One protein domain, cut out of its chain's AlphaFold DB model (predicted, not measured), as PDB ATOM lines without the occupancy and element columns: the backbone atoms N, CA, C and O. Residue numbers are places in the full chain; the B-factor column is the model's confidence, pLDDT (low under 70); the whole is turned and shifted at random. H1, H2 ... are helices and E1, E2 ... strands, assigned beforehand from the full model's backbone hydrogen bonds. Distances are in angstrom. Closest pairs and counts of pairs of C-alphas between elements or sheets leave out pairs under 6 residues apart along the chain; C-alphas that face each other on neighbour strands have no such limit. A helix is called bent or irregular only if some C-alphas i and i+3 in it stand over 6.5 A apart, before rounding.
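Overview. This is residues 39 to 138 of the 154 residues of an uncharacterized protein of Methanobrevibacter sp (UniProt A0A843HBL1). A small twisted sheet of four short strands, E1 E4 E3 E2, has helix H2 slanting over one face, while a long two-stranded hairpin, E5 and E6, forms a separate ribbon. H1 packs on this ribbon, and H3 makes a corner with H2. The 100 printed residues hold three named helices and six named strands, in the order E1 H1 E2 E3 E4 H2 H3 E5 E6; the class is mixed, the four-stranded sheet mixed and the hairpin antiparallel. The whole is compact, with a radius of gyration of the C-alphas of 14.4 A and spans of 45 by 32 by 23 A.

Along the chain. Find C-alpha 39 at (154.291, 200.041, 155.854), where E1, residues 39 to 41, begins. Beside it look for E4, 81 to 83, then E3, 72 to 76, and E2, 59 to 63. H2, 86 to 97, is 17.7 A long and only just irregular: C-alphas 87 and 90 are 6.9 A apart. H1 is 42 to 49 and H3 99 to 106. E5, 110 to 120, covers 31.8 A; E6, 127 to 137, covers 30.5 A and ends at C-alpha 137, (145.518, 220.605, 149.536).

Arrangement. E2 E3 E4 form a meander, each strand the antiparallel neighbour of the one before; see N 61 and O 74, 2.9 A, and N 75 and O 82, 2.9 A. E1 is parallel to E4, with N 40 and O 81 at 2.8 A. E1, H1, E2 make a split strand-helix-strand unit, E4 and E3 between its strands, with a right-handed crossover. H2 is over E3 and E2, height over the sheet 8.2 A, making two layers, helix and sheet; its C-alpha 89 is 5.3 A from C-alpha 73. H2 and H3 only just touch, only at the corner, with 3 pairs of C-alphas within 8 A, closest Met 95 and Ala 101, 5.9 A. In the hairpin E5 and E6, N 113 and O 134 are 2.9 A apart. The closest C-alphas of H1 and E6, Leu 42 and Tyr 131, are 6.2 A apart. Every O i to N i+4 pair is within hydrogen-bond range in H1 and H3, and 6 of 8 in H2.

Size, cuts and confidence. The C-alphas farthest apart, Ala 107 and Thr 124, are 46.2 A apart. The printed part has no cut, and no link is long. Confidence is under 70 at residues 51 to 52, 64 to 70, 121 to 126 and 138.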
ATOM      1  N   TYR A  39     153.268 199.186 156.452       71.19
ATOM      2  CA  TYR A  39     154.291 200.041 155.854       71.19
ATOM      3  C   TYR A  39     154.369 199.812 154.351       71.19
ATOM      4  O   TYR A  39     154.519 198.691 153.875       71.19
ATOM      5  N   THR A  40     154.305 200.894 153.587       79.38
ATOM      6  CA  THR A  40     154.462 200.855 152.138       79.38
ATOM      7  C   THR A  40     155.449 201.914 151.659       79.38
ATOM      8  O   THR A  40     155.812 202.841 152.385       79.38
ATOM      9  N   ASN A  41     155.905 201.757 150.422       81.69
ATOM     10  CA  ASN A  41     156.792 202.698 149.751       81.69
ATOM     11  C   ASN A  41     156.012 203.457 148.675       81.69
ATOM     12  O   ASN A  41     155.023 202.950 148.145       81.69
ATOM     13  N   LEU A  42     156.496 204.642 148.297       82.00
ATOM     14  CA  LEU A  42     155.869 205.473 147.260       82.00
ATOM     15  C   LEU A  42     155.632 204.709 145.949       82.00
ATOM     16  O   LEU A  42     154.562 204.827 145.367       82.00
ATOM     17  N   LYS A  43     156.591 203.871 145.535       81.31
ATOM     18  CA  LYS A  43     156.463 203.023 144.342       81.31
ATOM     19  C   LYS A  43     155.246 202.091 144.424       81.31
ATOM     20  O   LYS A  43     154.380 202.143 143.563       81.31
ATOM     21  N   ALA A  44     155.131 201.322 145.508       81.44
ATOM     22  CA  ALA A  44     154.023 200.387 145.701       81.44
ATOM     23  C   ALA A  44     152.666 201.104 145.829       81.44
ATOM     24  O   ALA A  44     151.644 200.593 145.373       81.44
ATOM     25  N   LEU A  45     152.646 202.299 146.432       81.56
ATOM     26  CA  LEU A  45     151.435 203.114 146.523       81.56
ATOM     27  C   LEU A  45     151.001 203.627 145.140       81.56
ATOM     28  O   LEU A  45     149.819 203.581 144.808       81.56
ATOM     29  N   TYR A  46     151.959 204.068 144.324       81.31
ATOM     30  CA  TYR A  46     151.713 204.514 142.957       81.31
ATOM     31  C   TYR A  46     151.237 203.372 142.053       81.31
ATOM     32  O   TYR A  46     150.245 203.534 141.353       81.31
ATOM     33  N   GLU A  47     151.871 202.198 142.115       81.56
ATOM     34  CA  GLU A  47     151.458 201.018 141.338       81.56
ATOM     35  C   GLU A  47     150.033 200.558 141.691       81.56
ATOM     36  O   GLU A  47     149.308 200.067 140.829       81.56
ATOM     37  N   LYS A  48     149.608 200.739 142.948       79.81
ATOM     38  CA  LYS A  48     148.286 200.307 143.423       79.81
ATOM     39  C   LYS A  48     147.149 201.275 143.083       79.81
ATOM     40  O   LYS A  48     146.033 200.818 142.851       79.81
ATOM     41  N   TYR A  49     147.395 202.585 143.113       79.00
ATOM     42  CA  TYR A  49     146.341 203.607 142.997       79.00
ATOM     43  C   TYR A  49     146.495 204.551 141.792       79.00
ATOM     44  O   TYR A  49     145.542 205.255 141.466       79.00
ATOM     45  N   GLY A  50     147.654 204.568 141.128       75.19
ATOM     46  CA  GLY A  50     147.935 205.366 139.932       75.19
ATOM     47  C   GLY A  50     148.390 206.814 140.181       75.19
ATOM     48  O   GLY A  50     148.357 207.336 141.301       75.19
ATOM     49  N   ALA A  51     148.809 207.480 139.095       67.38
ATOM     50  CA  ALA A  51     149.115 208.910 139.064       67.38
ATOM     51  C   ALA A  51     147.827 209.725 139.190       67.38
ATOM     52  O   ALA A  51     146.959 209.645 138.329       67.38
ATOM     53  N   GLY A  52     147.709 210.532 140.239       67.25
ATOM     54  CA  GLY A  52     146.577 211.446 140.414       67.25
ATOM     55  C   GLY A  52     145.739 211.168 141.652       67.25
ATOM     56  O   GLY A  52     145.017 212.061 142.095       67.25
ATOM     57  N   LYS A  53     145.895 210.001 142.297       79.69
ATOM     58  CA  LYS A  53     145.233 209.784 143.583       79.69
ATOM     59  C   LYS A  53     145.845 210.691 144.651       79.69
ATOM     60  O   LYS A  53     147.040 210.622 144.941       79.69
ATOM     61  N   LYS A  54     144.997 211.531 145.244       81.19
ATOM     62  CA  LYS A  54     145.332 212.344 146.413       81.19
ATOM     63  C   LYS A  54     145.148 211.499 147.669       81.19
ATOM     64  O   LYS A  54     144.070 210.954 147.916       81.19
ATOM     65  N   PHE A  55     146.197 211.398 148.470       81.38
ATOM     66  CA  PHE A  55     146.168 210.715 149.755       81.38
ATOM     67  C   PHE A  55     146.064 211.737 150.877       81.38
ATOM     68  O   PHE A  55     146.871 212.663 150.960       81.38
ATOM     69  N   ARG A  56     145.072 211.556 151.754       80.62
ATOM     70  CA  ARG A  56     144.912 212.394 152.942       80.62
ATOM     71  C   ARG A  56     146.011 212.087 153.944       80.62
ATOM     72  O   ARG A  56     146.108 210.968 154.447       80.62
ATOM     73  N   PHE A  57     146.781 213.105 154.273       80.62
ATOM     74  CA  PHE A  57     147.867 213.020 155.226       80.62
ATOM     75  C   PHE A  57     147.349 213.304 156.640       80.62
ATOM     76  O   PHE A  57     146.690 214.315 156.866       80.62
ATOM     77  N   ARG A  58     147.601 212.393 157.590       78.44
ATOM     78  CA  ARG A  58     147.147 212.527 158.988       78.44
ATOM     79  C   ARG A  58     148.240 213.017 159.934       78.44
ATOM     80  O   ARG A  58     147.926 213.494 161.017       78.44
ATOM     81  N   GLY A  59     149.503 212.882 159.546       77.06
ATOM     82  CA  GLY A  59     150.646 213.321 160.341       77.06
ATOM     83  C   GLY A  59     151.934 212.632 159.915       77.06
ATOM     84  O   GLY A  59     151.903 211.566 159.304       77.06
ATOM     85  N   CYS A  60     153.079 213.232 160.221       80.31
ATOM     86  CA  CYS A  60     154.399 212.668 159.937       80.31
ATOM     87  C   CYS A  60     155.188 212.453 161.222       80.31
ATOM     88  O   CYS A  60     154.945 213.093 162.244       80.31
ATOM     89  N   TYR A  61     156.159 211.552 161.154       77.06
ATOM     90  CA  TYR A  61     157.154 211.378 162.198       77.06
ATOM     91  C   TYR A  61     158.497 210.976 161.596       77.06
ATOM     92  O   TYR A  61     158.585 210.453 160.485       77.06
ATOM     93  N   ILE A  62     159.565 211.215 162.351       78.56
ATOM     94  CA  ILE A  62     160.920 210.823 161.969       78.56
ATOM     95  C   ILE A  62     161.303 209.610 162.803       78.56
ATOM     96  O   ILE A  62     161.429 209.684 164.027       78.56
ATOM     97  N   ASN A  63     161.494 208.477 162.137       73.12
ATOM     98  CA  ASN A  63     161.971 207.271 162.781       73.12
ATOM     99  C   ASN A  63     163.501 207.325 162.918       73.12
ATOM    100  O   ASN A  63     164.225 207.182 161.932       73.12
ATOM    101  N   LYS A  64     163.990 207.501 164.149       65.62
ATOM    102  CA  LYS A  64     165.426 207.484 164.499       65.62
ATOM    103  C   LYS A  64     165.971 206.071 164.786       65.62
ATOM    104  O   LYS A  64     167.127 205.912 165.160       65.62
ATOM    105  N   LYS A  65     165.132 205.031 164.678       56.84
ATOM    106  CA  LYS A  65     165.441 203.661 165.128       56.84
ATOM    107  C   LYS A  65     166.021 202.755 164.033       56.84
ATOM    108  O   LYS A  65     166.328 201.596 164.303       56.84
ATOM    109  N   SER A  66     166.137 203.241 162.799       54.31
ATOM    110  CA  SER A  66     166.601 202.425 161.675       54.31
ATOM    111  C   SER A  66     168.119 202.234 161.709       54.31
ATOM    112  O   SER A  66     168.892 203.176 161.586       54.31
ATOM    113  N   THR A  67     168.564 200.981 161.797       50.16
ATOM    114  CA  THR A  67     169.987 200.587 161.792       50.16
ATOM    115  C   THR A  67     170.706 200.893 160.473       50.16
ATOM    116  O   THR A  67     171.928 200.990 160.461       50.16
ATOM    117  N   LYS A  68     169.966 201.046 159.363       52.81
ATOM    118  CA  LYS A  68     170.513 201.354 158.025       52.81
ATOM    119  C   LYS A  68     170.422 202.832 157.631       52.81
ATOM    120  O   LYS A  68     171.199 203.285 156.803       52.81
ATOM    121  N   VAL A  69     169.473 203.572 158.201       58.06
ATOM    122  CA  VAL A  69     169.194 204.975 157.867       58.06
ATOM    123  C   VAL A  69     169.006 205.695 159.193       58.06
ATOM    124  O   VAL A  69     168.020 205.434 159.875       58.06
ATOM    125  N   LYS A  70     169.961 206.556 159.576       61.16
ATOM    126  CA  LYS A  70     169.968 207.228 160.892       61.16
ATOM    127  C   LYS A  70     168.633 207.898 161.214       61.16
ATOM    128  O   LYS A  70     168.194 207.870 162.358       61.16
ATOM    129  N   GLU A  71     168.001 208.490 160.206       71.44
ATOM    130  CA  GLU A  71     166.717 209.158 160.347       71.44
ATOM    131  C   GLU A  71     165.886 208.928 159.083       71.44
ATOM    132  O   GLU A  71     166.282 209.327 157.988       71.44
ATOM    133  N   ALA A  72     164.745 208.258 159.232       74.19
ATOM    134  CA  ALA A  72     163.837 207.967 158.130       74.19
ATOM    135  C   ALA A  72     162.526 208.752 158.313       74.19
ATOM    136  O   ALA A  72     161.853 208.559 159.332       74.19
ATOM    137  N   PRO A  73     162.152 209.636 157.371       82.25
ATOM    138  CA  PRO A  73     160.864 210.314 157.414       82.25
ATOM    139  C   PRO A  73     159.735 209.336 157.061       82.25
ATOM    140  O   PRO A  73     159.814 208.609 156.070       82.25
ATOM    141  N   VAL A  74     158.675 209.326 157.868       82.31
ATOM    142  CA  VAL A  74     157.500 208.472 157.668       82.31
ATOM    143  C   VAL A  74     156.230 209.312 157.735       82.31
ATOM    144  O   VAL A  74     156.053 210.139 158.630       82.31
ATOM    145  N   ILE A  75     155.332 209.078 156.785       83.62
ATOM    146  CA  ILE A  75     153.991 209.651 156.743       83.62
ATOM    147  C   ILE A  75     152.981 208.630 157.280       83.62
ATOM    148  O   ILE A  75     152.973 207.481 156.849       83.62
ATOM    149  N   ALA A  76     152.071 209.062 158.150       81.56
ATOM    150  CA  ALA A  76     150.846 208.351 158.483       81.56
ATOM    151  C   ALA A  76     149.686 208.802 157.576       81.56
ATOM    152  O   ALA A  76     149.312 209.981 157.532       81.56
ATOM    153  N   LEU A  77     149.111 207.840 156.858       80.56
ATOM    154  CA  LEU A  77     147.806 207.945 156.211       80.56
ATOM    155  C   LEU A  77     146.722 207.402 157.157       80.56
ATOM    156  O   LEU A  77     146.988 207.083 158.313       80.56
ATOM    157  N   ASP A  78     145.488 207.296 156.665       73.50
ATOM    158  CA  ASP A  78     144.338 206.831 157.453       73.50
ATOM    159  C   ASP A  78     144.489 205.374 157.939       73.50
ATOM    160  O   ASP A  78     144.181 205.056 159.084       73.50
ATOM    161  N   THR A  79     145.023 204.490 157.087       72.94
ATOM    162  CA  THR A  79     145.128 203.044 157.367       72.94
ATOM    163  C   THR A  79     146.531 202.460 157.193       72.94
ATOM    164  O   THR A  79     146.761 201.305 157.560       72.94
ATOM    165  N   ILE A  80     147.475 203.235 156.652       79.31
ATOM    166  CA  ILE A  80     148.823 202.781 156.279       79.31
ATOM    167  C   ILE A  80     149.883 203.844 156.597       79.31
ATOM    168  O   ILE A  80     149.582 205.031 156.708       79.31
ATOM    169  N   TYR A  81     151.137 203.417 156.695       81.88
ATOM    170  CA  TYR A  81     152.314 204.261 156.857       81.88
ATOM    171  C   TYR A  81     153.155 204.224 155.584       81.88
ATOM    172  O   TYR A  81     153.373 203.161 155.004       81.88
ATOM    173  N   VAL A  82     153.640 205.377 155.138       83.06
ATOM    174  CA  VAL A  82     154.437 205.506 153.918       83.06
ATOM    175  C   VAL A  82     155.835 205.974 154.280       83.06
ATOM    176  O   VAL A  82     156.008 207.052 154.851       83.06
ATOM    177  N   ASN A  83     156.838 205.174 153.928       83.81
ATOM    178  CA  ASN A  83     158.231 205.578 154.070       83.81
ATOM    179  C   ASN A  83     158.595 206.567 152.964       83.81
ATOM    180  O   ASN A  83     158.398 206.300 151.774       83.81
ATOM    181  N   LEU A  84     159.155 207.702 153.371       82.25
ATOM    182  CA  LEU A  84     159.675 208.703 152.460       82.25
ATOM    183  C   LEU A  84     161.191 208.555 152.284       82.25
ATOM    184  O   LEU A  84     161.896 208.103 153.191       82.25
ATOM    185  N   PRO A  85     161.721 208.972 151.123       82.00
ATOM    186  CA  PRO A  85     163.158 209.024 150.907       82.00
ATOM    187  C   PRO A  85     163.816 210.082 151.806       82.00
ATOM    188  O   PRO A  85     163.218 211.103 152.146       82.00
ATOM    189  N   GLN A  86     165.083 209.857 152.161       79.88
ATOM    190  CA  GLN A  86     165.811 210.671 153.142       79.88
ATOM    191  C   GLN A  86     165.898 212.161 152.774       79.88
ATOM    192  O   GLN A  86     165.865 213.003 153.662       79.88
ATOM    193  N   HIS A  87     165.956 212.509 151.487       80.44
ATOM    194  CA  HIS A  87     166.004 213.909 151.048       80.44
ATOM    195  C   HIS A  87     164.733 214.705 151.407       80.44
ATOM    196  O   HIS A  87     164.759 215.929 151.407       80.44
ATOM    197  N   GLN A  88     163.621 214.037 151.743       81.00
ATOM    198  CA  GLN A  88     162.400 214.695 152.229       81.00
ATOM    199  C   GLN A  88     162.439 214.990 153.731       81.00
ATOM    200  O   GLN A  88     161.531 215.629 154.255       81.00
ATOM    201  N   LEU A  89     163.466 214.536 154.448       81.12
ATOM    202  CA  LEU A  89     163.548 214.683 155.896       81.12
ATOM    203  C   LEU A  89     163.573 216.150 156.334       81.12
ATOM    204  O   LEU A  89     162.911 216.501 157.307       81.12
ATOM    205  N   GLU A  90     164.288 217.011 155.613       82.31
ATOM    206  CA  GLU A  90     164.301 218.448 155.906       82.31
ATOM    207  C   GLU A  90     162.932 219.092 155.677       82.31
ATOM    208  O   GLU A  90     162.484 219.874 156.511       82.31
ATOM    209  N   ASN A  91     162.230 218.707 154.608       82.88
ATOM    210  CA  ASN A  91     160.880 219.199 154.329       82.88
ATOM    211  C   ASN A  91     159.899 218.776 155.428       82.88
ATOM    212  O   ASN A  91     159.147 219.604 155.932       82.88
ATOM    213  N   ILE A  92     159.966 217.517 155.867       82.81
ATOM    214  CA  ILE A  92     159.165 217.014 156.989       82.81
ATOM    215  C   ILE A  92     159.500 217.752 158.288       82.81
ATOM    216  O   ILE A  92     158.592 218.133 159.019       82.81
ATOM    217  N   ARG A  93     160.781 218.016 158.574       81.88
ATOM    218  CA  ARG A  93     161.174 218.807 159.752       81.88
ATOM    219  C   ARG A  93     160.593 220.217 159.714       81.88
ATOM    220  O   ARG A  93     160.087 220.663 160.737       81.88
ATOM    221  N   LYS A  94     160.642 220.886 158.559       81.50
ATOM    222  CA  LYS A  94     160.042 222.214 158.376       81.50
ATOM    223  C   LYS A  94     158.531 222.169 158.599       81.50
ATOM    224  O   LYS A  94     158.029 222.942 159.401       81.50
ATOM    225  N   MET A  95     157.830 221.201 158.002       77.31
ATOM    226  CA  MET A  95     156.384 221.020 158.212       77.31
ATOM    227  C   MET A  95     156.022 220.751 159.673       77.31
ATOM    228  O   MET A  95     155.002 221.229 160.139       77.31
ATOM    229  N   MET A  96     156.840 219.992 160.409       75.44
ATOM    230  CA  MET A  96     156.605 219.731 161.835       75.44
ATOM    231  C   MET A  96     156.840 220.960 162.722       75.44
ATOM    232  O   MET A  96     156.328 221.007 163.839       75.44
ATOM    233  N   GLN A  97     157.665 221.904 162.271       79.00
ATOM    234  CA  GLN A  97     157.968 223.144 162.986       79.00
ATOM    235  C   GLN A  97     156.991 224.271 162.638       79.00
ATOM    236  O   GLN A  97     156.880 225.219 163.412       79.00
ATOM    237  N   ASP A  98     156.296 224.160 161.506       78.06
ATOM    238  CA  ASP A  98     155.364 225.166 161.020       78.06
ATOM    239  C   ASP A  98     153.951 224.962 161.603       78.06
ATOM    240  O   ASP A  98     153.268 223.994 161.265       78.06
ATOM    241  N   PRO A  99     153.476 225.841 162.501       77.69
ATOM    242  CA  PRO A  99     152.200 225.642 163.182       77.69
ATOM    243  C   PRO A  99     150.992 225.709 162.236       77.69
ATOM    244  O   PRO A  99     149.970 225.085 162.531       77.69
ATOM    245  N   GLU A 100     151.087 226.430 161.115       79.12
ATOM    246  CA  GLU A 100     150.008 226.530 160.129       79.12
ATOM    247  C   GLU A 100     149.851 225.214 159.367       79.12
ATOM    248  O   GLU A 100     148.754 224.649 159.336       79.12
ATOM    249  N   ALA A 101     150.954 224.659 158.865       74.88
ATOM    250  CA  ALA A 101     150.998 223.356 158.220       74.88
ATOM    251  C   ALA A 101     150.472 222.266 159.153       74.88
ATOM    252  O   ALA A 101     149.648 221.440 158.756       74.88
ATOM    253  N   VAL A 102     150.886 222.278 160.421       77.81
ATOM    254  CA  VAL A 102     150.395 221.309 161.401       77.81
ATOM    255  C   VAL A 102     148.881 221.469 161.615       77.81
ATOM    256  O   VAL A 102     148.153 220.475 161.604       77.81
ATOM    257  N   ASN A 103     148.365 222.694 161.731       77.75
ATOM    258  CA  ASN A 103     146.926 222.927 161.862       77.75
ATOM    259  C   ASN A 103     146.136 222.438 160.631       77.75
ATOM    260  O   ASN A 103     145.062 221.855 160.771       77.75
ATOM    261  N   GLU A 104     146.674 222.607 159.423       77.12
ATOM    262  CA  GLU A 104     146.071 222.141 158.167       77.12
ATOM    263  C   GLU A 104     146.015 220.611 158.069       77.12
ATOM    264  O   GLU A 104     144.994 220.032 157.671       77.12
ATOM    265  N   ILE A 105     147.087 219.934 158.488       80.69
ATOM    266  CA  ILE A 105     147.148 218.470 158.601       80.69
ATOM    267  C   ILE A 105     146.076 217.978 159.571       80.69
ATOM    268  O   ILE A 105     145.358 217.012 159.297       80.69
ATOM    269  N   ASN A 106     145.902 218.701 160.670       76.38
ATOM    270  CA  ASN A 106     144.949 218.375 161.713       76.38
ATOM    271  C   ASN A 106     143.497 218.653 161.357       76.38
ATOM    272  O   ASN A 106     142.622 217.842 161.665       76.38
ATOM    273  N   ALA A 107     143.249 219.720 160.602       78.00
ATOM    274  CA  ALA A 107     141.986 219.942 159.913       78.00
ATOM    275  C   ALA A 107     141.723 218.863 158.843       78.00
ATOM    276  O   ALA A 107     140.609 218.737 158.332       78.00
ATOM    277  N   GLY A 108     142.737 218.059 158.501       76.88
ATOM    278  CA  GLY A 108     142.671 217.048 157.460       76.88
ATOM    279  C   GLY A 108     142.560 217.634 156.067       76.88
ATOM    280  O   GLY A 108     142.013 216.962 155.196       76.88
ATOM    281  N   ARG A 109     143.039 218.868 155.900       78.56
ATOM    282  CA  ARG A 109     143.113 219.582 154.630       78.56
ATOM    283  C   ARG A 109     144.457 219.405 153.936       78.56
ATOM    284  O   ARG A 109     144.611 219.855 152.810       78.56
ATOM    285  N   ALA A 110     145.405 218.714 154.562       80.44
ATOM    286  CA  ALA A 110     146.671 218.357 153.941       80.44
ATOM    287  C   ALA A 110     146.602 216.983 153.259       80.44
ATOM    288  O   ALA A 110     146.065 216.004 153.795       80.44
ATOM    289  N   GLY A 111     147.206 216.888 152.082       84.88
ATOM    290  CA  GLY A 111     147.414 215.631 151.385       84.88
ATOM    291  C   GLY A 111     148.654 215.659 150.512       84.88
ATOM    292  O   GLY A 111     149.417 216.625 150.477       84.88
ATOM    293  N   PHE A 112     148.861 214.565 149.798       86.00
ATOM    294  CA  PHE A 112     149.881 214.497 148.767       86.00
ATOM    295  C   PHE A 112     149.411 213.625 147.611       86.00
ATOM    296  O   PHE A 112     148.613 212.701 147.782       86.00
ATOM    297  N   ARG A 113     149.953 213.902 146.431       86.44
ATOM    298  CA  ARG A 113     149.908 213.019 145.266       86.44
ATOM    299  C   ARG A 113     151.304 212.481 144.991       86.44
ATOM    300  O   ARG A 113     152.298 213.075 145.403       86.44
ATOM    301  N   ILE A 114     151.392 211.354 144.301       86.88
ATOM    302  CA  ILE A 114     152.680 210.805 143.875       86.88
ATOM    303  C   ILE A 114     152.889 211.162 142.410       86.88
ATOM    304  O   ILE A 114     152.042 210.852 141.575       86.88
ATOM    305  N   ALA A 115     154.017 211.806 142.115       82.81
ATOM    306  CA  ALA A 115     154.440 212.102 140.754       82.81
ATOM    307  C   ALA A 115     155.672 211.252 140.397       82.81
ATOM    308  O   ALA A 115     156.652 211.268 141.157       82.81
ATOM    309  N   PRO A 116     155.650 210.519 139.270       83.12
ATOM    310  CA  PRO A 116     156.842 209.877 138.744       83.12
ATOM    311  C   PRO A 116     157.771 210.938 138.137       83.12
ATOM    312  O   PRO A 116     157.320 211.949 137.596       83.12
ATOM    313  N   TYR A 117     159.074 210.712 138.219       82.38
ATOM    314  CA  TYR A 117     160.075 211.468 137.479       82.38
ATOM    315  C   TYR A 117     161.116 210.506 136.917       82.38
ATOM    316  O   TYR A 117     161.451 209.504 137.548       82.38
ATOM    317  N   ARG A 118     161.608 210.808 135.717       81.31
ATOM    318  CA  ARG A 118     162.662 210.035 135.063       81.31
ATOM    319  C   ARG A 118     163.987 210.731 135.278       81.31
ATOM    320  O   ARG A 118     164.071 211.952 135.142       81.31
ATOM    321  N   TYR A 119     164.997 209.958 135.634       76.88
ATOM    322  CA  TYR A 119     166.358 210.453 135.731       76.88
ATOM    323  C   TYR A 119     167.267 209.550 134.907       76.88
ATOM    324  O   TYR A 119     167.184 208.326 135.010       76.88
ATOM    325  N   ASP A 120     168.114 210.165 134.081       73.62
ATOM    326  CA  ASP A 120     169.104 209.428 133.311       73.62
ATOM    327  C   ASP A 120     170.267 209.059 134.224       73.62
ATOM    328  O   ASP A 120     170.992 209.913 134.750       73.62
ATOM    329  N   VAL A 121     170.422 207.763 134.454       66.19
ATOM    330  CA  VAL A 121     171.478 207.272 135.322       66.19
ATOM    331  C   VAL A 121     172.757 207.198 134.492       66.19
ATOM    332  O   VAL A 121     172.879 206.397 133.567       66.19
ATOM    333  N   ASN A 122     173.720 208.055 134.845       63.69
ATOM    334  CA  ASN A 122     175.087 208.125 134.307       63.69
ATOM    335  C   ASN A 122     175.267 208.608 132.851       63.69
ATOM    336  O   ASN A 122     176.340 208.396 132.287       63.69
ATOM    337  N   GLY A 123     174.295 209.286 132.234       64.88
ATOM    338  CA  GLY A 123     174.422 209.748 130.840       64.88
ATOM    339  C   GLY A 123     174.383 208.596 129.830       64.88
ATOM    340  O   GLY A 123     174.852 208.741 128.701       64.88
ATOM    341  N   THR A 124     173.889 207.433 130.261       62.56
ATOM    342  CA  THR A 124     173.957 206.168 129.516       62.56
ATOM    343  C   THR A 124     172.708 205.898 128.676       62.56
ATOM    344  O   THR A 124     172.679 204.895 127.965       62.56
ATOM    345  N   GLY A 125     171.675 206.747 128.755       65.88
ATOM    346  CA  GLY A 125     170.384 206.520 128.098       65.88
ATOM    347  C   GLY A 125     169.492 205.507 128.825       65.88
ATOM    348  O   GLY A 125     168.473 205.089 128.280       65.88
ATOM    349  N   ASN A 126     169.876 205.086 130.036       67.25
ATOM    350  CA  ASN A 126     169.059 204.234 130.896       67.25
ATOM    351  C   ASN A 126     168.254 205.138 131.833       67.25
ATOM    352  O   ASN A 126     168.767 205.628 132.843       67.25
ATOM    353  N   GLU A 127     166.999 205.378 131.466       73.56
ATOM    354  CA  GLU A 127     166.051 206.127 132.285       73.56
ATOM    355  C   GLU A 127     165.554 205.239 133.437       73.56
ATOM    356  O   GLU A 127     164.888 204.229 133.206       73.56
ATOM    357  N   GLU A 128     165.849 205.613 134.685       76.88
ATOM    358  CA  GLU A 128     165.207 205.004 135.855       76.88
ATOM    359  C   GLU A 128     164.013 205.861 136.308       76.88
ATOM    360  O   GLU A 128     164.086 207.093 136.375       76.88
ATOM    361  N   GLU A 129     162.893 205.199 136.618       77.38
ATOM    362  CA  GLU A 129     161.690 205.844 137.150       77.38
ATOM    363  C   GLU A 129     161.731 205.918 138.674       77.38
ATOM    364  O   GLU A 129     161.742 204.909 139.390       77.38
ATOM    365  N   TYR A 130     161.672 207.144 139.173       81.19
ATOM    366  CA  TYR A 130     161.623 207.457 140.586       81.19
ATOM    367  C   TYR A 130     160.300 208.130 140.943       81.19
ATOM    368  O   TYR A 130     159.602 208.689 140.102       81.19
ATOM    369  N   TYR A 131     159.964 208.105 142.230       82.56
ATOM    370  CA  TYR A 131     158.699 208.626 142.739       82.56
ATOM    371  C   TYR A 131     158.966 209.710 143.767       82.56
ATOM    372  O   TYR A 131     159.762 209.511 144.691       82.56
ATOM    373  N   LYS A 132     158.279 210.844 143.630       82.94
ATOM    374  CA  LYS A 132     158.317 211.926 144.614       82.94
ATOM    375  C   LYS A 132     156.915 212.233 145.144       82.94
ATOM    376  O   LYS A 132     155.954 212.209 144.368       82.94
ATOM    377  N   PRO A 133     156.777 212.524 146.448       82.69
ATOM    378  CA  PRO A 133     155.553 213.113 146.961       82.69
ATOM    379  C   PRO A 133     155.462 214.564 146.474       82.69
ATOM    380  O   PRO A 133     156.439 215.311 146.527       82.69
ATOM    381  N   VAL A 134     154.289 214.953 145.995       83.31
ATOM    382  CA  VAL A 134     153.928 216.339 145.693       83.31
ATOM    383  C   VAL A 134     152.829 216.720 146.669       83.31
ATOM    384  O   VAL A 134     151.751 216.120 146.661       83.31
ATOM    385  N   TRP A 135     153.136 217.663 147.552       83.12
ATOM    386  CA  TRP A 135     152.228 218.136 148.591       83.12
ATOM    387  C   TRP A 135     151.096 218.941 147.960       83.12
ATOM    388  O   TRP A 135     151.333 219.735 147.055       83.12
ATOM    389  N   CYS A 136     149.861 218.696 148.388       80.56
ATOM    390  CA  CYS A 136     148.692 219.367 147.835       80.56
ATOM    391  C   CYS A 136     147.581 219.492 148.878       80.56
ATOM    392  O   CYS A 136     147.453 218.649 149.771       80.56
ATOM    393  N   ASN A 137     146.708 220.480 148.705       76.62
ATOM    394  CA  ASN A 137     145.518 220.605 149.536       76.62
ATOM    395  C   ASN A 137     144.557 219.434 149.280       76.62
ATOM    396  O   ASN A 137     144.149 219.148 148.152       76.62
ATOM    397  N   TYR A 138     144.197 218.743 150.356       68.31
ATOM    398  CA  TYR A 138     143.193 217.695 150.380       68.31
ATOM    399  C   TYR A 138     141.838 218.304 150.738       68.31
ATOM    400  O   TYR A 138     141.564 218.627 151.891       68.31
TER     401      TYR A 138